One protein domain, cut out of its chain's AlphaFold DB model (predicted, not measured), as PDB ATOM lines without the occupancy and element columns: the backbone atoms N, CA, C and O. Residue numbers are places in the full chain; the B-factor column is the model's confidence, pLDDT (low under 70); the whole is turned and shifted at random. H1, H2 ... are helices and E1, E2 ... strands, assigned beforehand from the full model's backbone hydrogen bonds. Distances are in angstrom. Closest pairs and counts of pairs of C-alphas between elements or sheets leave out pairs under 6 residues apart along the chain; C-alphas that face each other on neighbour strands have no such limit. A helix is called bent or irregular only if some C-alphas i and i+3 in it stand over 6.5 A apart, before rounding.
ATOM      1  N   ALA A 102     138.259 -62.456 105.120       90.44
ATOM      2  CA  ALA A 102     137.263 -62.134 106.137       90.44
ATOM      3  C   ALA A 102     135.878 -62.580 105.659       90.44
ATOM      4  O   ALA A 102     135.339 -62.025 104.706       90.44
ATOM      5  N   THR A 103     135.303 -63.592 106.300       92.38
ATOM      6  CA  THR A 103     133.927 -64.036 106.060       92.38
ATOM      7  C   THR A 103     132.961 -63.278 106.941       92.38
ATOM      8  O   THR A 103     133.118 -63.249 108.154       92.38
ATOM      9  N   VAL A 104     131.947 -62.698 106.324       90.25
ATOM     10  CA  VAL A 104     130.879 -61.951 106.969       90.25
ATOM     11  C   VAL A 104     129.619 -62.791 106.895       90.25
ATOM     12  O   VAL A 104     129.204 -63.162 105.799       90.25
ATOM     13  N   ILE A 105     129.036 -63.085 108.053       90.44
ATOM     14  CA  ILE A 105     127.795 -63.850 108.173       90.44
ATOM     15  C   ILE A 105     126.761 -62.964 108.849       90.44
ATOM     16  O   ILE A 105     126.967 -62.548 109.990       90.44
ATOM     17  N   THR A 106     125.663 -62.672 108.164       86.38
ATOM     18  CA  THR A 106     124.544 -61.922 108.747       86.38
ATOM     19  C   THR A 106     123.561 -62.856 109.446       86.38
ATOM     20  O   THR A 106     123.234 -63.920 108.923       86.38
ATOM     21  N   LEU A 107     123.098 -62.440 110.624       85.38
ATOM     22  CA  LEU A 107     122.162 -63.139 111.503       85.38
ATOM     23  C   LEU A 107     120.999 -62.197 111.832       85.38
ATOM     24  O   LEU A 107     121.237 -61.018 112.107       85.38
ATOM     25  N   TYR A 108     119.771 -62.711 111.845       81.00
ATOM     26  CA  TYR A 108     118.564 -61.947 112.156       81.00
ATOM     27  C   TYR A 108     117.619 -62.711 113.099       81.00
ATOM     28  O   TYR A 108     117.626 -62.480 114.310       81.00
ATOM     29  N   ASN A 109     116.798 -63.624 112.573       82.56
ATOM     30  CA  ASN A 109     115.763 -64.335 113.335       82.56
ATOM     31  C   ASN A 109     115.819 -65.862 113.183       82.56
ATOM     32  O   ASN A 109     114.855 -66.553 113.512       82.56
ATOM     33  N   GLU A 110     116.930 -66.377 112.671       87.06
ATOM     34  CA  GLU A 110     117.137 -67.792 112.408       87.06
ATOM     35  C   GLU A 110     117.381 -68.586 113.704       87.06
ATOM     36  O   GLU A 110     117.721 -68.045 114.765       87.06
ATOM     37  N   GLU A 111     117.188 -69.902 113.633       89.19
ATOM     38  CA  GLU A 111     117.487 -70.828 114.730       89.19
ATOM     39  C   GLU A 111     118.983 -71.180 114.758       89.19
ATOM     40  O   GLU A 111     119.657 -71.165 113.722       89.19
ATOM     41  N   SER A 112     119.521 -71.538 115.933       89.19
ATOM     42  CA  SER A 112     120.962 -71.823 116.071       89.19
ATOM     43  C   SER A 112     121.462 -72.932 115.146       89.19
ATOM     44  O   SER A 112     122.595 -72.860 114.681       89.19
ATOM     45  N   GLU A 113     120.617 -73.913 114.810       87.69
ATOM     46  CA  GLU A 113     120.961 -75.026 113.915       87.69
ATOM     47  C   GLU A 113     121.456 -74.541 112.536       87.69
ATOM     48  O   GLU A 113     122.312 -75.166 111.906       87.69
ATOM     49  N   GLU A 114     120.938 -73.422 112.029       88.06
ATOM     50  CA  GLU A 114     121.376 -72.850 110.753       88.06
ATOM     51  C   GLU A 114     122.778 -72.237 110.848       88.06
ATOM     52  O   GLU A 114     123.627 -72.490 109.983       88.06
ATOM     53  N   ALA A 115     123.058 -71.498 111.925       89.12
ATOM     54  CA  ALA A 115     124.380 -70.930 112.187       89.12
ATOM     55  C   ALA A 115     125.418 -72.012 112.465       89.12
ATOM     56  O   ALA A 115     126.495 -72.001 111.871       89.12
ATOM     57  N   GLU A 116     125.069 -72.992 113.291       89.75
ATOM     58  CA  GLU A 116     125.893 -74.149 113.618       89.75
ATOM     59  C   GLU A 116     126.351 -74.906 112.364       89.75
ATOM     60  O   GLU A 116     127.547 -75.146 112.181       89.75
ATOM     61  N   ARG A 117     125.422 -75.221 111.449       88.88
ATOM     62  CA  ARG A 117     125.753 -75.908 110.189       88.88
ATOM     63  C   ARG A 117     126.620 -75.049 109.263       88.88
ATOM     64  O   ARG A 117     127.530 -75.573 108.618       88.88
ATOM     65  N   THR A 118     126.365 -73.741 109.212       91.94
ATOM     66  CA  THR A 118     127.148 -72.794 108.398       91.94
ATOM     67  C   THR A 118     128.589 -72.722 108.899       91.94
ATOM     68  O   THR A 118     129.520 -72.967 108.129       91.94
ATOM     69  N   VAL A 119     128.772 -72.486 110.206       90.75
ATOM     70  CA  VAL A 119     130.079 -72.442 110.879       90.75
ATOM     71  C   VAL A 119     130.819 -73.766 110.714       90.75
ATOM     72  O   VAL A 119     131.998 -73.762 110.365       90.75
ATOM     73  N   GLU A 120     130.139 -74.906 110.865       90.75
ATOM     74  CA  GLU A 120     130.749 -76.218 110.635       90.75
ATOM     75  C   GLU A 120     131.223 -76.392 109.183       90.75
ATOM     76  O   GLU A 120     132.320 -76.901 108.944       90.75
ATOM     77  N   SER A 121     130.451 -75.937 108.193       92.44
ATOM     78  CA  SER A 121     130.864 -76.017 106.786       92.44
ATOM     79  C   SER A 121     132.070 -75.120 106.459       92.44
ATOM     80  O   SER A 121     132.926 -75.508 105.657       92.44
ATOM     81  N   LEU A 122     132.184 -73.965 107.125       92.94
ATOM     82  CA  LEU A 122     133.327 -73.051 107.019       92.94
ATOM     83  C   LEU A 122     134.571 -73.608 107.729       92.94
ATOM     84  O   LEU A 122     135.667 -73.559 107.179       92.94
ATOM     85  N   ALA A 123     134.405 -74.225 108.901       90.19
ATOM     86  CA  ALA A 123     135.484 -74.889 109.639       90.19
ATOM     87  C   ALA A 123     136.071 -76.108 108.905       90.19
ATOM     88  O   ALA A 123     137.182 -76.553 109.200       90.19
ATOM     89  N   ASN A 124     135.311 -76.677 107.969       91.25
ATOM     90  CA  ASN A 124     135.703 -77.834 107.169       91.25
ATOM     91  C   ASN A 124     136.285 -77.455 105.791       91.25
ATOM     92  O   ASN A 124     136.485 -78.345 104.960       91.25
ATOM     93  N   GLN A 125     136.546 -76.169 105.524       93.75
ATOM     94  CA  GLN A 125     137.190 -75.745 104.280       93.75
ATOM     95  C   GLN A 125     138.650 -76.225 104.214       93.75
ATOM     96  O   GLN A 125     139.408 -76.110 105.174       93.75
ATOM     97  N   SER A 126     139.060 -76.752 103.059       90.19
ATOM     98  CA  SER A 126     140.400 -77.302 102.821       90.19
ATOM     99  C   SER A 126     141.382 -76.215 102.362       90.19
ATOM    100  O   SER A 126     141.817 -76.209 101.205       90.19
ATOM    101  N   PHE A 127     141.662 -75.247 103.232       87.81
ATOM    102  CA  PHE A 127     142.641 -74.192 102.958       87.81
ATOM    103  C   PHE A 127     144.089 -74.699 103.012       87.81
ATOM    104  O   PHE A 127     144.375 -75.741 103.600       87.81
ATOM    105  N   HIS A 128     145.010 -73.933 102.417       84.12
ATOM    106  CA  HIS A 128     146.441 -74.110 102.668       84.12
ATOM    107  C   HIS A 128     146.739 -73.767 104.143       84.12
ATOM    108  O   HIS A 128     146.119 -72.828 104.649       84.12
ATOM    109  N   PRO A 129     147.676 -74.454 104.830       80.31
ATOM    110  CA  PRO A 129     147.955 -74.231 106.256       80.31
ATOM    111  C   PRO A 129     148.243 -72.774 106.646       80.31
ATOM    112  O   PRO A 129     147.896 -72.354 107.746       80.31
ATOM    113  N   ASP A 130     148.827 -71.999 105.733       83.44
ATOM    114  CA  ASP A 130     149.176 -70.589 105.964       83.44
ATOM    115  C   ASP A 130     148.017 -69.606 105.737       83.44
ATOM    116  O   ASP A 130     148.155 -68.422 106.038       83.44
ATOM    117  N   THR A 131     146.879 -70.062 105.195       85.81
ATOM    118  CA  THR A 131     145.750 -69.169 104.895       85.81
ATOM    119  C   THR A 131     145.066 -68.718 106.182       85.81
ATOM    120  O   THR A 131     144.485 -69.526 106.911       85.81
ATOM    121  N   LYS A 132     145.067 -67.409 106.438       87.44
ATOM    122  CA  LYS A 132     144.397 -66.795 107.590       87.44
ATOM    123  C   LYS A 132     142.945 -66.468 107.249       87.44
ATOM    124  O   LYS A 132     142.661 -65.540 106.490       87.44
ATOM    125  N   HIS A 133     142.022 -67.217 107.846       89.81
ATOM    126  CA  HIS A 133     140.578 -67.049 107.680       89.81
ATOM    127  C   HIS A 133     139.943 -66.529 108.973       89.81
ATOM    128  O   HIS A 133     140.025 -67.185 110.009       89.81
ATOM    129  N   ALA A 134     139.310 -65.356 108.899       88.75
ATOM    130  CA  ALA A 134     138.551 -64.772 110.000       88.75
ATOM    131  C   ALA A 134     137.053 -64.769 109.684       88.75
ATOM    132  O   ALA A 134     136.658 -64.526 108.542       88.75
ATOM    133  N   ILE A 135     136.217 -64.995 110.694       90.50
ATOM    134  CA  ILE A 135     134.757 -64.965 110.589       90.50
ATOM    135  C   ILE A 135     134.205 -63.828 111.446       90.50
ATOM    136  O   ILE A 135     134.589 -63.640 112.597       90.50
ATOM    137  N   VAL A 136     133.275 -63.071 110.884       87.88
ATOM    138  CA  VAL A 136     132.584 -61.968 111.538       87.88
ATOM    139  C   VAL A 136     131.096 -62.259 111.490       87.88
ATOM    140  O   VAL A 136     130.490 -62.255 110.420       87.88
ATOM    141  N   LEU A 137     130.525 -62.532 112.657       88.69
ATOM    142  CA  LEU A 137     129.089 -62.689 112.834       88.69
ATOM    143  C   LEU A 137     128.478 -61.304 113.033       88.69
ATOM    144  O   LEU A 137     128.913 -60.568 113.915       88.69
ATOM    145  N   ILE A 138     127.496 -60.939 112.215       84.75
ATOM    146  CA  ILE A 138     126.801 -59.654 112.292       84.75
ATOM    147  C   ILE A 138     125.355 -59.917 112.656       84.75
ATOM    148  O   ILE A 138     124.594 -60.424 111.837       84.75
ATOM    149  N   CYS A 139     124.981 -59.538 113.868       80.19
ATOM    150  CA  CYS A 139     123.615 -59.640 114.347       80.19
ATOM    151  C   CYS A 139     122.879 -58.337 114.072       80.19
ATOM    152  O   CYS A 139     123.200 -57.302 114.662       80.19
ATOM    153  N   ASP A 140     121.889 -58.418 113.197       73.31
ATOM    154  CA  ASP A 140     120.922 -57.365 112.931       73.31
ATOM    155  C   ASP A 140     119.630 -57.701 113.697       73.31
ATOM    156  O   ASP A 140     119.092 -58.793 113.553       73.31
ATOM    157  N   GLY A 141     119.149 -56.818 114.572       70.12
ATOM    158  CA  GLY A 141     117.905 -57.043 115.324       70.12
ATOM    159  C   GLY A 141     117.966 -58.102 116.441       70.12
ATOM    160  O   GLY A 141     117.261 -59.110 116.390       70.12
ATOM    161  N   ILE A 142     118.708 -57.822 117.523       70.56
ATOM    162  CA  ILE A 142     118.819 -58.678 118.733       70.56
ATOM    163  C   ILE A 142     117.445 -59.076 119.310       70.56
ATOM    164  O   ILE A 142     117.272 -60.187 119.813       70.56
ATOM    165  N   GLU A 143     116.453 -58.191 119.209       70.25
ATOM    166  CA  GLU A 143     115.082 -58.411 119.687       70.25
ATOM    167  C   GLU A 143     114.364 -59.575 118.990       70.25
ATOM    168  O   GLU A 143     113.498 -60.224 119.575       70.25
ATOM    169  N   LYS A 144     114.679 -59.821 117.714       75.31
ATOM    170  CA  LYS A 144     114.036 -60.863 116.897       75.31
ATOM    171  C   LYS A 144     114.797 -62.180 116.917       75.31
ATOM    172  O   LYS A 144     114.298 -63.173 116.390       75.31
ATOM    173  N   MET A 145     115.965 -62.190 117.548       81.25
ATOM    174  CA  MET A 145     116.827 -63.351 117.638       81.25
ATOM    175  C   MET A 145     116.188 -64.449 118.493       81.25
ATOM    176  O   MET A 145     115.736 -64.208 119.618       81.25
ATOM    177  N   SER A 146     116.191 -65.675 117.971       86.00
ATOM    178  CA  SER A 146     115.671 -66.853 118.666       86.00
ATOM    179  C   SER A 146     116.441 -67.131 119.966       86.00
ATOM    180  O   SER A 146     117.645 -66.885 120.090       86.00
ATOM    181  N   SER A 147     115.760 -67.700 120.967       86.06
ATOM    182  CA  SER A 147     116.405 -68.087 122.231       86.06
ATOM    183  C   SER A 147     117.459 -69.186 122.042       86.06
ATOM    184  O   SER A 147     118.335 -69.352 122.891       86.06
ATOM    185  N   SER A 148     117.371 -69.975 120.966       90.25
ATOM    186  CA  SER A 148     118.411 -70.937 120.587       90.25
ATOM    187  C   SER A 148     119.664 -70.206 120.091       90.25
ATOM    188  O   SER A 148     120.751 -70.460 120.610       90.25
ATOM    189  N   MET A 149     119.517 -69.232 119.186       89.50
ATOM    190  CA  MET A 149     120.625 -68.443 118.639       89.50
ATOM    191  C   MET A 149     121.353 -67.642 119.723       89.50
ATOM    192  O   MET A 149     122.581 -67.670 119.776       89.50
ATOM    193  N   LYS A 150     120.622 -67.002 120.648       86.94
ATOM    194  CA  LYS A 150     121.227 -66.293 121.792       86.94
ATOM    195  C   LYS A 150     122.136 -67.215 122.613       86.94
ATOM    196  O   LYS A 150     123.286 -66.875 122.874       86.94
ATOM    197  N   ARG A 151     121.652 -68.417 122.954       87.19
ATOM    198  CA  ARG A 151     122.441 -69.433 123.680       87.19
ATOM    199  C   ARG A 151     123.658 -69.905 122.887       87.19
ATOM    200  O   ARG A 151     124.721 -70.093 123.471       87.19
ATOM    201  N   PHE A 152     123.522 -70.063 121.572       88.19
ATOM    202  CA  PHE A 152     124.636 -70.423 120.703       88.19
ATOM    203  C   PHE A 152     125.728 -69.345 120.701       88.19
ATOM    204  O   PHE A 152     126.892 -69.669 120.925       88.19
ATOM    205  N   LEU A 153     125.369 -68.064 120.557       87.25
ATOM    206  CA  LEU A 153     126.338 -66.963 120.610       87.25
ATOM    207  C   LEU A 153     127.055 -66.884 121.964       87.25
ATOM    208  O   LEU A 153     128.276 -66.748 121.987       87.25
ATOM    209  N   ILE A 154     126.336 -67.050 123.079       84.69
ATOM    210  CA  ILE A 154     126.942 -67.121 124.423       84.69
ATOM    211  C   ILE A 154     127.935 -68.291 124.501       84.69
ATOM    212  O   ILE A 154     129.042 -68.140 125.015       84.69
ATOM    213  N   SER A 155     127.589 -69.445 123.921       84.25
ATOM    214  CA  SER A 155     128.457 -70.629 123.930       84.25
ATOM    215  C   SER A 155     129.749 -70.464 123.116       84.25
ATOM    216  O   SER A 155     130.746 -71.114 123.430       84.25
ATOM    217  N   LEU A 156     129.760 -69.586 122.103       83.31
ATOM    218  CA  LEU A 156     130.969 -69.245 121.340       83.31
ATOM    219  C   LEU A 156     131.943 -68.374 122.145       83.31
ATOM    220  O   LEU A 156     133.148 -68.399 121.889       83.31
ATOM    221  N   PHE A 157     131.438 -67.627 123.129       80.25
ATOM    222  CA  PHE A 157     132.208 -66.678 123.931       80.25
ATOM    223  C   PHE A 157     131.993 -66.916 125.442       80.25
ATOM    224  O   PHE A 157     131.540 -66.020 126.152       80.25
ATOM    225  N   PRO A 158     132.359 -68.098 125.980       68.94
ATOM    226  CA  PRO A 158     131.985 -68.517 127.337       68.94
ATOM    227  C   PRO A 158     132.627 -67.693 128.466       68.94
ATOM    228  O   PRO A 158     132.184 -67.761 129.606       68.94
ATOM    229  N   ASN A 159     133.673 -66.916 128.167       67.88
ATOM    230  CA  ASN A 159     134.386 -66.084 129.143       67.88
ATOM    231  C   ASN A 159     133.855 -64.636 129.206       67.88
ATOM    232  O   ASN A 159     134.534 -63.766 129.746       67.88
ATOM    233  N   LEU A 160     132.681 -64.365 128.624       69.81
ATOM    234  CA  LEU A 160     132.036 -63.049 128.589       69.81
ATOM    235  C   LEU A 160     130.664 -63.112 129.290       69.81
ATOM    236  O   LEU A 160     129.643 -63.177 128.608       69.81
ATOM    237  N   PRO A 161     130.610 -63.081 130.638       62.38
ATOM    238  CA  PRO A 161     129.341 -63.063 131.380       62.38
ATOM    239  C   PRO A 161     128.460 -61.855 131.013       62.38
ATOM    240  O   PRO A 161     127.237 -61.957 130.978       62.38
ATOM    241  N   ASP A 162     129.071 -60.737 130.617       65.69
ATOM    242  CA  ASP A 162     128.351 -59.546 130.154       65.69
ATOM    243  C   ASP A 162     127.638 -59.751 128.805       65.69
ATOM    244  O   ASP A 162     126.665 -59.057 128.510       65.69
ATOM    245  N   LEU A 163     128.085 -60.711 127.979       73.12
ATOM    246  CA  LEU A 163     127.407 -61.056 126.725       73.12
ATOM    247  C   LEU A 163     126.071 -61.755 126.990       73.12
ATOM    248  O   LEU A 163     125.115 -61.529 126.249       73.12
ATOM    249  N   GLU A 164     126.002 -62.583 128.036       72.62
ATOM    250  CA  GLU A 164     124.749 -63.197 128.475       72.62
ATOM    251  C   GLU A 164     123.756 -62.102 128.865       72.62
ATOM    252  O   GLU A 164     122.718 -61.990 128.217       72.62
ATOM    253  N   HIS A 165     124.140 -61.191 129.768       67.56
ATOM    254  CA  HIS A 165     123.300 -60.052 130.158       67.56
ATOM    255  C   HIS A 165     122.870 -59.167 128.973       67.56
ATOM    256  O   HIS A 165     121.703 -58.777 128.889       67.56
ATOM    257  N   LEU A 166     123.770 -58.884 128.022       70.62
ATOM    258  CA  LEU A 166     123.467 -58.075 126.834       70.62
ATOM    259  C   LEU A 166     122.419 -58.733 125.918       70.62
ATOM    260  O   LEU A 166     121.617 -58.036 125.295       70.62
ATOM    261  N   LEU A 167     122.416 -60.065 125.826       73.88
ATOM    262  CA  LEU A 167     121.494 -60.817 124.972       73.88
ATOM    263  C   LEU A 167     120.192 -61.223 125.693       73.88
ATOM    264  O   LEU A 167     119.171 -61.392 125.013       73.88
ATOM    265  N   THR A 168     120.203 -61.397 127.023       67.00
ATOM    266  CA  THR A 168     119.060 -61.906 127.810       67.00
ATOM    267  C   THR A 168     118.282 -60.836 128.573       67.00
ATOM    268  O   THR A 168     117.055 -60.875 128.521       67.00
ATOM    269  N   ASP A 169     118.952 -59.890 129.241       55.19
ATOM    270  CA  ASP A 169     118.319 -59.015 130.246       55.19
ATOM    271  C   ASP A 169     118.056 -57.581 129.753       55.19
ATOM    272  O   ASP A 169     117.270 -56.856 130.367       55.19
ATOM    273  N   HIS A 170     118.717 -57.131 128.678       52.44
ATOM    274  CA  HIS A 170     118.879 -55.695 128.400       52.44
ATOM    275  C   HIS A 170     118.650 -55.224 126.952       52.44
ATOM    276  O   HIS A 170     118.974 -54.077 126.651       52.44
ATOM    277  N   SER A 171     118.035 -56.008 126.057       51.59
ATOM    278  CA  SER A 171     117.672 -55.460 124.732       51.59
ATOM    279  C   SER A 171     116.681 -54.293 124.834       51.59
ATOM    280  O   SER A 171     116.844 -53.299 124.138       51.59
ATOM    281  N   ASP A 172     115.707 -54.367 125.746       44.84
ATOM    282  CA  ASP A 172     114.545 -53.464 125.730       44.84
ATOM    283  C   ASP A 172     114.793 -52.134 126.478       44.84
ATOM    284  O   ASP A 172     114.350 -51.075 126.029       44.84
ATOM    285  N   ASN A 173     115.547 -52.157 127.587       42.69
ATOM    286  CA  ASN A 173     115.782 -50.968 128.424       42.69
ATOM    287  C   ASN A 173     116.944 -50.096 127.925       42.69
ATOM    288  O   ASN A 173     116.845 -48.870 127.957       42.69
ATOM    289  N   LEU A 174     118.023 -50.687 127.401       45.75
ATOM    290  CA  LEU A 174     119.167 -49.913 126.898       45.75
ATOM    291  C   LEU A 174     118.787 -49.046 125.689       45.75
ATOM    292  O   LEU A 174     119.234 -47.907 125.588       45.75
ATOM    293  N   LEU A 175     117.915 -49.548 124.810       43.06
ATOM    294  CA  LEU A 175     117.440 -48.824 123.626       43.06
ATOM    295  C   LEU A 175     116.568 -47.608 123.984       43.06
ATOM    296  O   LEU A 175     116.692 -46.561 123.351       43.06
ATOM    297  N   GLN A 176     115.735 -47.703 125.029       38.59
ATOM    298  CA  GLN A 176     114.913 -46.575 125.499       38.59
ATOM    299  C   GLN A 176     115.723 -45.531 126.282       38.59
ATOM    300  O   GLN A 176     115.515 -44.325 126.125       38.59
ATOM    301  N   VAL A 177     116.678 -45.977 127.097       40.31
ATOM    302  CA  VAL A 177     117.514 -45.098 127.929       40.31
ATOM    303  C   VAL A 177     118.521 -44.315 127.082       40.31
ATOM    304  O   VAL A 177     118.835 -43.168 127.392       40.31
ATOM    305  N   MET A 178     118.993 -44.887 125.972       39.44
ATOM    306  CA  MET A 178     119.925 -44.223 125.055       39.44
ATOM    307  C   MET A 178     119.284 -43.206 124.105       39.44
ATOM    308  O   MET A 178     119.959 -42.271 123.679       39.44
ATOM    309  N   ALA A 179     117.992 -43.350 123.803       36.62
ATOM    310  CA  ALA A 179     117.235 -42.403 122.981       36.62
ATOM    311  C   ALA A 179     116.717 -41.180 123.772       36.62
ATOM    312  O   ALA A 179     116.164 -40.251 123.182       36.62
ATOM    313  N   SER A 180     116.887 -41.169 125.098       34.56
ATOM    314  CA  SER A 180     116.393 -40.118 125.991       34.56
ATOM    315  C   SER A 180     117.515 -39.118 126.325       34.56
ATOM    316  O   SER A 180     118.521 -39.517 126.917       34.56
ATOM    317  N   PRO A 181     117.390 -37.812 126.013       35.69
ATOM    318  CA  PRO A 181     118.374 -36.817 126.425       35.69
ATOM    319  C   PRO A 181     118.241 -36.567 127.934       35.69
ATOM    320  O   PRO A 181     117.442 -35.747 128.382       35.69
ATOM    321  N   GLY A 182     119.009 -37.296 128.740       43.22
ATOM    322  CA  GLY A 182     119.053 -37.112 130.187       43.22
ATOM    323  C   GLY A 182     119.953 -38.139 130.866       43.22
ATOM    324  O   GLY A 182     119.875 -39.327 130.575       43.22
ATOM    325  N   LEU A 191     128.873 -47.457 131.926       43.03
ATOM    326  CA  LEU A 191     130.227 -46.929 132.123       43.03
ATOM    327  C   LEU A 191     131.051 -47.772 133.115       43.03
ATOM    328  O   LEU A 191     132.281 -47.758 133.028       43.03
ATOM    329  N   ARG A 192     130.401 -48.526 134.018       39.12
ATOM    330  CA  ARG A 192     131.047 -49.531 134.881       39.12
ATOM    331  C   ARG A 192     131.359 -50.826 134.128       39.12
ATOM    332  O   ARG A 192     132.485 -51.293 134.253       39.12
ATOM    333  N   LEU A 193     130.459 -51.317 133.270       41.56
ATOM    334  CA  LEU A 193     130.741 -52.413 132.319       41.56
ATOM    335  C   LEU A 193     131.986 -52.112 131.460       41.56
ATOM    336  O   LEU A 193     132.839 -52.963 131.238       41.56
ATOM    337  N   LYS A 194     132.185 -50.846 131.079       41.22
ATOM    338  CA  LYS A 194     133.385 -50.373 130.362       41.22
ATOM    339  C   LYS A 194     134.721 -50.593 131.098       41.22
ATOM    340  O   LYS A 194     135.766 -50.463 130.461       41.22
ATOM    341  N   LYS A 195     134.717 -50.836 132.415       36.84
ATOM    342  CA  LYS A 195     135.929 -50.870 133.253       36.84
ATOM    343  C   LYS A 195     136.522 -52.265 133.465       36.84
ATOM    344  O   LYS A 195     137.730 -52.329 133.676       36.84
ATOM    345  N   ASP A 196     135.732 -53.329 133.319       36.50
ATOM    346  CA  ASP A 196     136.176 -54.707 133.604       36.50
ATOM    347  C   ASP A 196     136.283 -55.615 132.363       36.50
ATOM    348  O   ASP A 196     136.659 -56.781 132.463       36.50
ATOM    349  N   LEU A 197     136.046 -55.085 131.161       41.53
ATOM    350  CA  LEU A 197     135.947 -55.896 129.951       41.53
ATOM    351  C   LEU A 197     137.206 -55.877 129.077       41.53
ATOM    352  O   LEU A 197     137.549 -54.893 128.417       41.53
ATOM    353  N   THR A 198     137.820 -57.049 128.943       38.06
ATOM    354  CA  THR A 198     138.479 -57.457 127.701       38.06
ATOM    355  C   THR A 198     137.474 -57.376 126.535       38.06
ATOM    356  O   THR A 198     136.731 -58.309 126.258       38.06
ATOM    357  N   SER A 199     137.502 -56.234 125.836       47.00
ATOM    358  CA  SER A 199     137.066 -55.984 124.447       47.00
ATOM    359  C   SER A 199     135.575 -55.877 124.090       47.00
ATOM    360  O   SER A 199     135.127 -56.497 123.131       47.00
ATOM    361  N   ILE A 200     134.843 -54.973 124.749       46.16
ATOM    362  CA  ILE A 200     133.695 -54.302 124.116       46.16
ATOM    363  C   ILE A 200     134.143 -52.905 123.665       46.16
ATOM    364  O   ILE A 200     134.360 -52.014 124.490       46.16
ATOM    365  N   VAL A 201     134.308 -52.700 122.355       44.22
ATOM    366  CA  VAL A 201     134.544 -51.362 121.787       44.22
ATOM    367  C   VAL A 201     133.195 -50.778 121.385       44.22
ATOM    368  O   VAL A 201     132.611 -51.185 120.388       44.22
ATOM    369  N   ALA A 202     132.694 -49.833 122.179       40.34
ATOM    370  CA  ALA A 202     131.553 -49.006 121.806       40.34
ATOM    371  C   ALA A 202     132.052 -47.854 120.920       40.34
ATOM    372  O   ALA A 202     132.746 -46.955 121.408       40.34
ATOM    373  N   GLY A 203     131.747 -47.909 119.623       39.78
ATOM    374  CA  GLY A 203     131.983 -46.804 118.695       39.78
ATOM    375  C   GLY A 203     130.871 -45.760 118.800       39.78
ATOM    376  O   GLY A 203     129.703 -46.115 118.681       39.78
ATOM    377  N   ASP A 204     131.230 -44.494 119.036       39.69
ATOM    378  CA  ASP A 204     130.307 -43.352 118.982       39.69
ATOM    379  C   ASP A 204     130.297 -42.799 117.550       39.69
ATOM    380  O   ASP A 204     131.296 -42.241 117.082       39.69
ATOM    381  N   ASN A 205     129.198 -43.005 116.827       40.97
ATOM    382  CA  ASN A 205     129.013 -42.446 115.493       40.97
ATOM    383  C   ASN A 205     128.474 -41.021 115.643       40.97
ATOM    384  O   ASN A 205     127.287 -40.809 115.857       40.97
ATOM    385  N   GLY A 206     129.381 -40.044 115.559       35.97
ATOM    386  CA  GLY A 206     129.154 -38.624 115.840       35.97
ATOM    387  C   GLY A 206     128.203 -37.850 114.911       35.97
ATOM    388  O   GLY A 206     128.486 -36.690 114.619       35.97
ATOM    389  N   ASP A 207     127.074 -38.418 114.487       36.34
ATOM    390  CA  ASP A 207     125.987 -37.675 113.836       36.34
ATOM    391  C   ASP A 207     125.112 -36.999 114.920       36.34
ATOM    392  O   ASP A 207     123.965 -37.357 115.177       36.34
ATOM    393  N   ARG A 208     125.665 -35.967 115.578       36.38
ATOM    394  CA  ARG A 208     124.928 -35.121 116.547       36.38
ATOM    395  C   ARG A 208     123.787 -34.308 115.915       36.38
ATOM    396  O   ARG A 208     123.013 -33.706 116.651       36.38
ATOM    397  N   GLU A 209     123.681 -34.270 114.587       37.72
ATOM    398  CA  GLU A 209     122.677 -33.471 113.871       37.72
ATOM    399  C   GLU A 209     121.266 -34.089 113.874       37.72
ATOM    400  O   GLU A 209     120.304 -33.356 113.665       37.72
ATOM    401  N   GLN A 210     121.112 -35.392 114.164       37.47
ATOM    402  CA  GLN A 210     119.803 -36.081 114.168       37.47
ATOM    403  C   GLN A 210     119.333 -36.579 115.549       37.47
ATOM    404  O   GLN A 210     118.261 -37.162 115.668       37.47
ATOM    405  N   GLY A 211     120.081 -36.311 116.625       35.56
ATOM    406  CA  GLY A 211     119.598 -36.498 118.000       35.56
ATOM    407  C   GLY A 211     119.524 -37.936 118.546       35.56
ATOM    408  O   GLY A 211     119.202 -38.078 119.723       35.56
ATOM    409  N   GLN A 212     119.864 -38.984 117.782       37.72
ATOM    410  CA  GLN A 212     119.999 -40.363 118.294       37.72
ATOM    411  C   GLN A 212     121.435 -40.892 118.170       37.72
ATOM    412  O   GLN A 212     122.040 -40.853 117.104       37.72
ATOM    413  N   VAL A 213     121.981 -41.406 119.280       43.41
ATOM    414  CA  VAL A 213     123.292 -42.072 119.329       43.41
ATOM    415  C   VAL A 213     123.083 -43.567 119.098       43.41
ATOM    416  O   VAL A 213     122.586 -44.266 119.980       43.41
ATOM    417  N   HIS A 214     123.480 -44.073 117.932       49.12
ATOM    418  CA  HIS A 214     123.476 -45.509 117.660       49.12
ATOM    419  C   HIS A 214     124.803 -46.142 118.108       49.12
ATOM    420  O   HIS A 214     125.866 -45.800 117.588       49.12
ATOM    421  N   LEU A 215     124.759 -47.082 119.061       54.22
ATOM    422  CA  LEU A 215     125.945 -47.823 119.507       54.22
ATOM    423  C   LEU A 215     126.107 -49.137 118.750       54.22
ATOM    424  O   LEU A 215     125.238 -50.001 118.774       54.22
ATOM    425  N   THR A 216     127.274 -49.345 118.153       63.91
ATOM    426  CA  THR A 216     127.673 -50.677 117.681       63.91
ATOM    427  C   THR A 216     128.567 -51.328 118.726       63.91
ATOM    428  O   THR A 216     129.565 -50.731 119.133       63.91
ATOM    429  N   PHE A 217     128.229 -52.550 119.142       71.50
ATOM    430  CA  PHE A 217     129.063 -53.341 120.042       71.50
ATOM    431  C   PHE A 217     129.839 -54.377 119.235       71.50
ATOM    432  O   PHE A 217     129.262 -55.165 118.487       71.50
ATOM    433  N   VAL A 218     131.157 -54.386 119.404       73.19
ATOM    434  CA  VAL A 218     132.038 -55.396 118.815       73.19
ATOM    435  C   VAL A 218     132.627 -56.229 119.939       73.19
ATOM    436  O   VAL A 218     133.260 -55.687 120.842       73.19
ATOM    437  N   VAL A 219     132.403 -57.537 119.867       76.88
ATOM    438  CA  VAL A 219     132.899 -58.546 120.799       76.88
ATOM    439  C   VAL A 219     134.030 -59.304 120.117       76.88
ATOM    440  O   VAL A 219     133.863 -59.871 119.030       76.88
ATOM    441  N   GLN A 220     135.200 -59.299 120.752       73.44
ATOM    442  CA  GLN A 220     136.393 -59.987 120.268       73.44
ATOM    443  C   GLN A 220     136.985 -60.874 121.364       73.44
ATOM    444  O   GLN A 220     136.740 -60.680 122.549       73.44
ATOM    445  N   ASN A 221     137.796 -61.852 120.970       74.75
ATOM    446  CA  ASN A 221     138.663 -62.564 121.899       74.75
ATOM    447  C   ASN A 221     140.095 -62.063 121.688       74.75
ATOM    448  O   ASN A 221     140.661 -62.268 120.613       74.75
ATOM    449  N   LEU A 222     140.668 -61.369 122.675       70.12
ATOM    450  CA  LEU A 222     141.979 -60.724 122.561       70.12
ATOM    451  C   LEU A 222     142.977 -61.245 123.602       70.12
ATOM    452  O   LEU A 222     142.618 -61.642 124.709       70.12
ATOM    453  N   THR A 223     144.263 -61.204 123.264       64.94
ATOM    454  CA  THR A 223     145.368 -61.363 124.212       64.94
ATOM    455  C   THR A 223     145.513 -60.115 125.090       64.94
ATOM    456  O   THR A 223     145.006 -59.043 124.765       64.94
ATOM    457  N   LEU A 224     146.299 -60.209 126.170       63.53
ATOM    458  CA  LEU A 224     146.665 -59.047 127.000       63.53
ATOM    459  C   LEU A 224     147.377 -57.937 126.203       63.53
ATOM    460  O   LEU A 224     147.287 -56.765 126.557       63.53
ATOM    461  N   SER A 225     148.062 -58.295 125.112       54.78
ATOM    462  CA  SER A 225     148.677 -57.347 124.174       54.78
ATOM    463  C   SER A 225     147.683 -56.716 123.187       54.78
ATOM    464  O   SER A 225     148.067 -55.832 122.426       54.78
ATOM    465  N   GLY A 226     146.413 -57.138 123.199       60.97
ATOM    466  CA  GLY A 226     145.365 -56.666 122.294       60.97
ATOM    467  C   GLY A 226     145.337 -57.358 120.929       60.97
ATOM    468  O   GLY A 226     144.635 -56.886 120.043       60.97
ATOM    469  N   ALA A 227     146.081 -58.452 120.735       64.50
ATOM    470  CA  ALA A 227     146.049 -59.236 119.499       64.50
ATOM    471  C   ALA A 227     144.871 -60.217 119.509       64.50
ATOM    472  O   ALA A 227     144.517 -60.751 120.557       64.50
ATOM    473  N   ARG A 228     144.275 -60.501 118.349       70.19
ATOM    474  CA  ARG A 228     143.159 -61.454 118.257       70.19
ATOM    475  C   ARG A 228     143.599 -62.873 118.589       70.19
ATOM    476  O   ARG A 228     144.659 -63.327 118.156       70.19
ATOM    477  N   ARG A 229     142.762 -63.578 119.343       73.25
ATOM    478  CA  ARG A 229     142.954 -64.969 119.733       73.25
ATOM    479  C   ARG A 229     141.805 -65.817 119.178       73.25
ATOM    480  O   ARG A 229     140.649 -65.498 119.449       73.25
ATOM    481  N   PRO A 230     142.098 -66.924 118.475       81.81
ATOM    482  CA  PRO A 230     141.064 -67.853 118.034       81.81
ATOM    483  C   PRO A 230     140.221 -68.374 119.202       81.81
ATOM    484  O   PRO A 230     140.755 -68.653 120.281       81.81
ATOM    485  N   ILE A 231     138.918 -68.532 118.978       83.38
ATOM    486  CA  ILE A 231     137.999 -69.208 119.897       83.38
ATOM    487  C   ILE A 231     137.959 -70.709 119.597       83.38
ATOM    488  O   ILE A 231     138.139 -71.130 118.451       83.38
ATOM    489  N   GLU A 232     137.755 -71.528 120.629       83.44
ATOM    490  CA  GLU A 232     137.566 -72.974 120.477       83.44
ATOM    491  C   GLU A 232     136.084 -73.268 120.250       83.44
ATOM    492  O   GLU A 232     135.261 -73.150 121.153       83.44
ATOM    493  N   VAL A 233     135.749 -73.651 119.021       83.56
ATOM    494  CA  VAL A 233     134.387 -73.980 118.603       83.56
ATOM    495  C   VAL A 233     134.231 -75.494 118.604       83.56
ATOM    496  O   VAL A 233     134.971 -76.209 117.924       83.56
ATOM    497  N   LYS A 234     133.253 -75.999 119.360       81.62
ATOM    498  CA  LYS A 234     132.863 -77.410 119.314       81.62
ATOM    499  C   LYS A 234     131.878 -77.616 118.165       81.62
ATOM    500  O   LYS A 234     130.775 -77.082 118.198       81.62
ATOM    501  N   LEU A 235     132.273 -78.396 117.164       78.75
ATOM    502  CA  LEU A 235     131.431 -78.668 116.003       78.75
ATOM    503  C   LEU A 235     130.244 -79.579 116.381       78.75
ATOM    504  O   LEU A 235     130.477 -80.632 116.983       78.75
ATOM    505  N   PRO A 236     128.997 -79.226 116.015       69.38
ATOM    506  CA  PRO A 236     127.799 -79.928 116.479       69.38
ATOM    507  C   PRO A 236     127.717 -81.389 116.026       69.38
ATOM    508  O   PRO A 236     127.429 -82.260 116.845       69.38
ATOM    509  N   LYS A 237     127.989 -81.692 114.744       69.69
ATOM    510  CA  LYS A 237     127.846 -83.062 114.213       69.69
ATOM    511  C   LYS A 237     129.036 -83.957 114.525       69.69
ATOM    512  O   LYS A 237     128.863 -85.124 114.858       69.69
ATOM    513  N   SER A 238     130.249 -83.431 114.372       71.50
ATOM    514  CA  SER A 238     131.476 -84.220 114.548       71.50
ATOM    515  C   SER A 238     131.988 -84.261 115.989       71.50
ATOM    516  O   SER A 238     132.840 -85.088 116.305       71.50
ATOM    517  N   GLY A 239     131.537 -83.350 116.861       76.38
ATOM    518  CA  GLY A 239     132.063 -83.185 118.220       76.38
ATOM    519  C   GLY A 239     133.515 -82.686 118.280       76.38
ATOM    520  O   GLY A 239     134.049 -82.496 119.374       76.38
ATOM    521  N   ARG A 240     134.151 -82.462 117.122       83.44
ATOM    522  CA  ARG A 240     135.534 -81.997 116.975       83.44
ATOM    523  C   ARG A 240     135.649 -80.554 117.453       83.44
ATOM    524  O   ARG A 240     134.829 -79.716 117.088       83.44
ATOM    525  N   GLN A 241     136.686 -80.250 118.227       82.50
ATOM    526  CA  GLN A 241     137.027 -78.870 118.566       82.50
ATOM    527  C   GLN A 241     137.939 -78.278 117.494       82.50
ATOM    528  O   GLN A 241     138.940 -78.885 117.110       82.50
ATOM    529  N   VAL A 242     137.580 -77.096 117.001       85.56
ATOM    530  CA  VAL A 242     138.342 -76.352 115.994       85.56
ATOM    531  C   VAL A 242     138.599 -74.947 116.512       85.56
ATOM    532  O   VAL A 242     137.727 -74.328 117.115       85.56
ATOM    533  N   ARG A 243     139.810 -74.439 116.280       86.44
ATOM    534  CA  ARG A 243     140.160 -73.053 116.589       86.44
ATOM    535  C   ARG A 243     139.814 -72.167 115.404       86.44
ATOM    536  O   ARG A 243     140.313 -72.410 114.309       86.44
ATOM    537  N   MET A 244     138.987 -71.152 115.627       86.31
ATOM    538  CA  MET A 244     138.549 -70.217 114.588       86.31
ATOM    539  C   MET A 244     138.739 -68.778 115.065       86.31
ATOM    540  O   MET A 244     138.409 -68.461 116.205       86.31
ATOM    541  N   ASP A 245     139.277 -67.900 114.216       86.94
ATOM    542  CA  ASP A 245     139.286 -66.460 114.497       86.94
ATOM    543  C   ASP A 245     137.882 -65.911 114.234       86.94
ATOM    544  O   ASP A 245     137.474 -65.773 113.080       86.94
ATOM    545  N   MET A 246     137.115 -65.680 115.302       86.50
ATOM    546  CA  MET A 246     135.739 -65.196 115.211       86.50
ATOM    547  C   MET A 246     135.566 -63.892 115.985       86.50
ATOM    548  O   MET A 246     136.070 -63.728 117.096       86.50
ATOM    549  N   SER A 247     134.825 -62.962 115.395       84.75
ATOM    550  CA  SER A 247     134.357 -61.734 116.039       84.75
ATOM    551  C   SER A 247     132.843 -61.626 115.890       84.75
ATOM    552  O   SER A 247     132.276 -62.108 114.909       84.75
ATOM    553  N   LEU A 248     132.193 -60.986 116.854       84.44
ATOM    554  CA  LEU A 248     130.749 -60.783 116.866       84.44
ATOM    555  C   LEU A 248     130.452 -59.282 116.882       84.44
ATOM    556  O   LEU A 248     130.991 -58.543 117.698       84.44
ATOM    557  N   ILE A 249     129.596 -58.839 115.969       79.44
ATOM    558  CA  ILE A 249     129.083 -57.475 115.896       79.44
ATOM    559  C   ILE A 249     127.606 -57.523 116.267       79.44
ATOM    560  O   ILE A 249     126.809 -58.175 115.595       79.44
ATOM    561  N   LEU A 250     127.246 -56.809 117.327       74.75
ATOM    562  CA  LEU A 250     125.870 -56.580 117.746       74.75
ATOM    563  C   LEU A 250     125.510 -55.155 117.318       74.75
ATOM    564  O   LEU A 250     126.084 -54.173 117.800       74.75
ATOM    565  N   LYS A 251     124.651 -55.061 116.305       67.12
ATOM    566  CA  LYS A 251     124.546 -53.881 115.448       67.12
ATOM    567  C   LYS A 251     123.337 -53.010 115.801       67.12
ATOM    568  O   LYS A 251     122.227 -53.527 115.891       67.12
ATOM    569  N   LEU A 252     123.554 -51.693 115.923       54.19
ATOM    570  CA  LEU A 252     122.499 -50.660 115.917       54.19
ATOM    571  C   LEU A 252     122.689 -49.588 114.816       54.19
ATOM    572  O   LEU A 252     121.824 -48.728 114.690       54.19
ATOM    573  N   ASP A 253     123.770 -49.629 114.015       47.41
ATOM    574  CA  ASP A 253     124.005 -48.749 112.845       47.41
ATOM    575  C   ASP A 253     124.770 -49.482 111.714       47.41
ATOM    576  O   ASP A 253     125.533 -50.421 111.950       47.41
ATOM    577  N   ASN A 254     124.560 -49.062 110.466       47.44
ATOM    578  CA  ASN A 254     124.845 -49.765 109.214       47.44
ATOM    579  C   ASN A 254     126.195 -49.467 108.528       47.44
ATOM    580  O   ASN A 254     126.376 -49.881 107.382       47.44
ATOM    581  N   ARG A 255     127.171 -48.812 109.174       47.81
ATOM    582  CA  ARG A 255     128.409 -48.368 108.485       47.81
ATOM    583  C   ARG A 255     129.616 -49.326 108.616       47.81
ATOM    584  O   ARG A 255     129.712 -50.145 109.523       47.81
ATOM    585  N   ALA A 256     130.498 -49.251 107.613       51.47
ATOM    586  CA  ALA A 256     131.466 -50.262 107.173       51.47
ATOM    587  C   ALA A 256     132.535 -50.704 108.202       51.47
ATOM    588  O   ALA A 256     133.445 -49.953 108.540       51.47
ATOM    589  N   PHE A 257     132.492 -51.984 108.588       55.62
ATOM    590  CA  PHE A 257     133.468 -52.658 109.468       55.62
ATOM    591  C   PHE A 257     134.632 -53.322 108.697       55.62
ATOM    592  O   PHE A 257     135.666 -53.656 109.276       55.62
ATOM    593  N   ALA A 258     134.480 -53.546 107.386       50.00
ATOM    594  CA  ALA A 258     135.447 -54.296 106.578       50.00
ATOM    595  C   ALA A 258     136.818 -53.601 106.468       50.00
ATOM    596  O   ALA A 258     137.849 -54.270 106.369       50.00
ATOM    597  N   ASP A 259     136.839 -52.270 106.530       54.56
ATOM    598  CA  ASP A 259     138.066 -51.473 106.460       54.56
ATOM    599  C   ASP A 259     138.998 -51.706 107.651       54.56
ATOM    600  O   ASP A 259     140.222 -51.708 107.499       54.56
ATOM    601  N   ASP A 260     138.424 -51.965 108.823       61.75
ATOM    602  CA  ASP A 260     139.174 -52.144 110.060       61.75
ATOM    603  C   ASP A 260     139.751 -53.563 110.202       61.75
ATOM    604  O   ASP A 260     140.693 -53.772 110.963       61.75
ATOM    605  N   LEU A 261     139.242 -54.537 109.437       64.19
ATOM    606  CA  LEU A 261     139.784 -55.903 109.375       64.19
ATOM    607  C   LEU A 261     141.040 -56.015 108.507       64.19
ATOM    608  O   LEU A 261     141.728 -57.030 108.579       64.19
ATOM    609  N   LYS A 262     141.315 -55.012 107.657       71.06
ATOM    610  CA  LYS A 262     142.423 -54.998 106.679       71.06
ATOM    611  C   LYS A 262     142.541 -56.282 105.835       71.06
ATOM    612  O   LYS A 262     143.629 -56.600 105.360       71.06
ATOM    613  N   ALA A 263     141.438 -56.999 105.623       83.44
ATOM    614  CA  ALA A 263     141.453 -58.274 104.914       83.44
ATOM    615  C   ALA A 263     141.801 -58.096 103.428       83.44
ATOM    616  O   ALA A 263     141.415 -57.095 102.823       83.44
ATOM    617  N   GLU A 264     142.511 -59.038 102.812       88.94
ATOM    618  CA  GLU A 264     142.752 -58.988 101.362       88.94
ATOM    619  C   GLU A 264     141.445 -59.210 100.585       88.94
ATOM    620  O   GLU A 264     141.111 -58.460  99.658       88.94
ATOM    621  N   MET A 265     140.674 -60.213 101.009       92.44
ATOM    622  CA  MET A 265     139.399 -60.587 100.414       92.44
ATOM    623  C   MET A 265     138.286 -60.621 101.462       92.44
ATOM    624  O   MET A 265     138.499 -60.978 102.622       92.44
ATOM    625  N   VAL A 266     137.076 -60.268 101.038       92.56
ATOM    626  CA  VAL A 266     135.866 -60.291 101.863       92.56
ATOM    627  C   VAL A 266     134.889 -61.288 101.263       92.56
ATOM    628  O   VAL A 266     134.536 -61.182 100.091       92.56
ATOM    629  N   PHE A 267     134.467 -62.263 102.055       94.69
ATOM    630  CA  PHE A 267     133.481 -63.263 101.674       94.69
ATOM    631  C   PHE A 267     132.140 -62.950 102.342       94.69
ATOM    632  O   PHE A 267     132.092 -62.824 103.560       94.69
ATOM    633  N   ALA A 268     131.070 -62.827 101.565       92.62
ATOM    634  CA  ALA A 268     129.708 -62.660 102.060       92.62
ATOM    635  C   ALA A 268     128.986 -64.016 102.104       92.62
ATOM    636  O   ALA A 268     129.073 -64.802 101.153       92.62
ATOM    637  N   SER A 269     128.308 -64.275 103.221       92.50
ATOM    638  CA  SER A 269     127.579 -65.503 103.527       92.50
ATOM    639  C   SER A 269     126.279 -65.168 104.251       92.50
ATOM    640  O   SER A 269     126.272 -64.336 105.157       92.50
ATOM    641  N   ASP A 270     125.223 -65.917 103.944       89.12
ATOM    642  CA  ASP A 270     124.013 -65.937 104.764       89.12
ATOM    643  C   ASP A 270     124.097 -67.100 105.748       89.12
ATOM    644  O   ASP A 270     124.714 -68.137 105.463       89.12
ATOM    645  N   VAL A 271     123.447 -66.947 106.894       88.38
ATOM    646  CA  VAL A 271     123.214 -68.065 107.802       88.38
ATOM    647  C   VAL A 271     122.318 -69.119 107.135       88.38
ATOM    648  O   VAL A 271     121.462 -68.812 106.311       88.38
ATOM    649  N   GLY A 272     122.587 -70.393 107.417       87.69
ATOM    650  CA  GLY A 272     121.915 -71.534 106.788       87.69
ATOM    651  C   GLY A 272     122.536 -71.985 105.459       87.69
ATOM    652  O   GLY A 272     122.156 -73.039 104.939       87.69
ATOM    653  N   THR A 273     123.521 -71.254 104.924       91.44
ATOM    654  CA  THR A 273     124.252 -71.652 103.712       91.44
ATOM    655  C   THR A 273     125.362 -72.644 104.042       91.44
ATOM    656  O   THR A 273     126.139 -72.449 104.972       91.44
TER     657      THR A 273
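Overview. This is residues 102 to 182 and 191 to 273 of the 770 residues of a protein of Acanthamoeba castellanii str. Neff (UniProt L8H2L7). A strongly twisted sheet of seven strands curls round helix H1, and its long bent strand E6 joins E5, E2 and E4. Helices H2 and H3 fold back as a hairpin next to H1, H4 and H5 lie off the sheet, and residues 126 to 131 stick out. The printed part has 164 residues, in the order E1 H1 E2 H2 H3 H4 H5 E3 E4 E5 E6 E7, of mixed class, with a branched sheet, partly parallel and partly antiparallel. It is compact, radius of gyration of the C-alphas 16.3 A, yet elongated, 52 by 32 by 29 A.

Arrangement. Start at E1, residues 102 to 107: on one side is parallel E2, residues 133 to 140, with N 103 and O 134 2.8 A apart, and on the other side parallel E7, residues 265 to 270, with N 104 and O 267 at 2.8 A. Beside E2 find parallel E6, residues 241 to 251, with N 137 and O 247 at 2.9 A. E6 bends by 63 degrees at residue 244; its residues 241 to 244 form a hairpin with E5, residues 231 to 234, with N 231 and O 244 at 2.8 A. Antiparallel E4, residues 215 to 219, pairs with E6 through N 219 and O 248, 2.8 A. E3, residues 200 to 204, forms a hairpin with E4 with no N and O within hydrogen-bond range; C-alphas 202 and 217 face each other at 5.3 A. H1, residues 112 to 123, makes with E1 and E2 a strand-helix-strand unit, two parallel neighbour strands with a helix between, its crossover right-handed. H2, residues 147 to 156, touches residues 112 to 115 of H1 alone, closest C-alphas Ser 112 and Met 149, 4.3 A. H3, residues 161 to 168, forms a helical hairpin with H2, closest C-alphas Ile 154 and Glu 164, 6.1 A, and only grazes the sheet. H4, residues 171 to 178, meets H3 only through their link. H5, residues 191 to 196, is close but not clearly touching H3, closest C-alphas Asp 162 and Leu 193, 7.8 A. In H1, H2 and H3 every O i to N i+4 pair is within hydrogen-bond range; H4 has 2 of 4, H5 0 of 2 with 1 of 3 O i to N i+3 pairs.

Along the chain. Find C-alpha 102 at (137.263, -62.134, 106.137), where E1 begins. E6 runs 28.1 A from C-alpha 241 at (137.027, -78.870, 118.566); E2 measures 22.5 A and H1 16.2 A. E7 ends at C-alpha 270, (124.013, -65.937, 104.764).

Size, cuts and confidence. The C-alphas of His 128 and Gly 182 are farthest apart, 53.6 A. Residues 183 to 190 are cut out, leaving 15.0 A between C-alphas 182 and 191. The links E4 to E5 and E6 to E7 are long. Mean pLDDT of the printed part is 70.3; residues 168 to 182 and 191 to 216 are among those under 70.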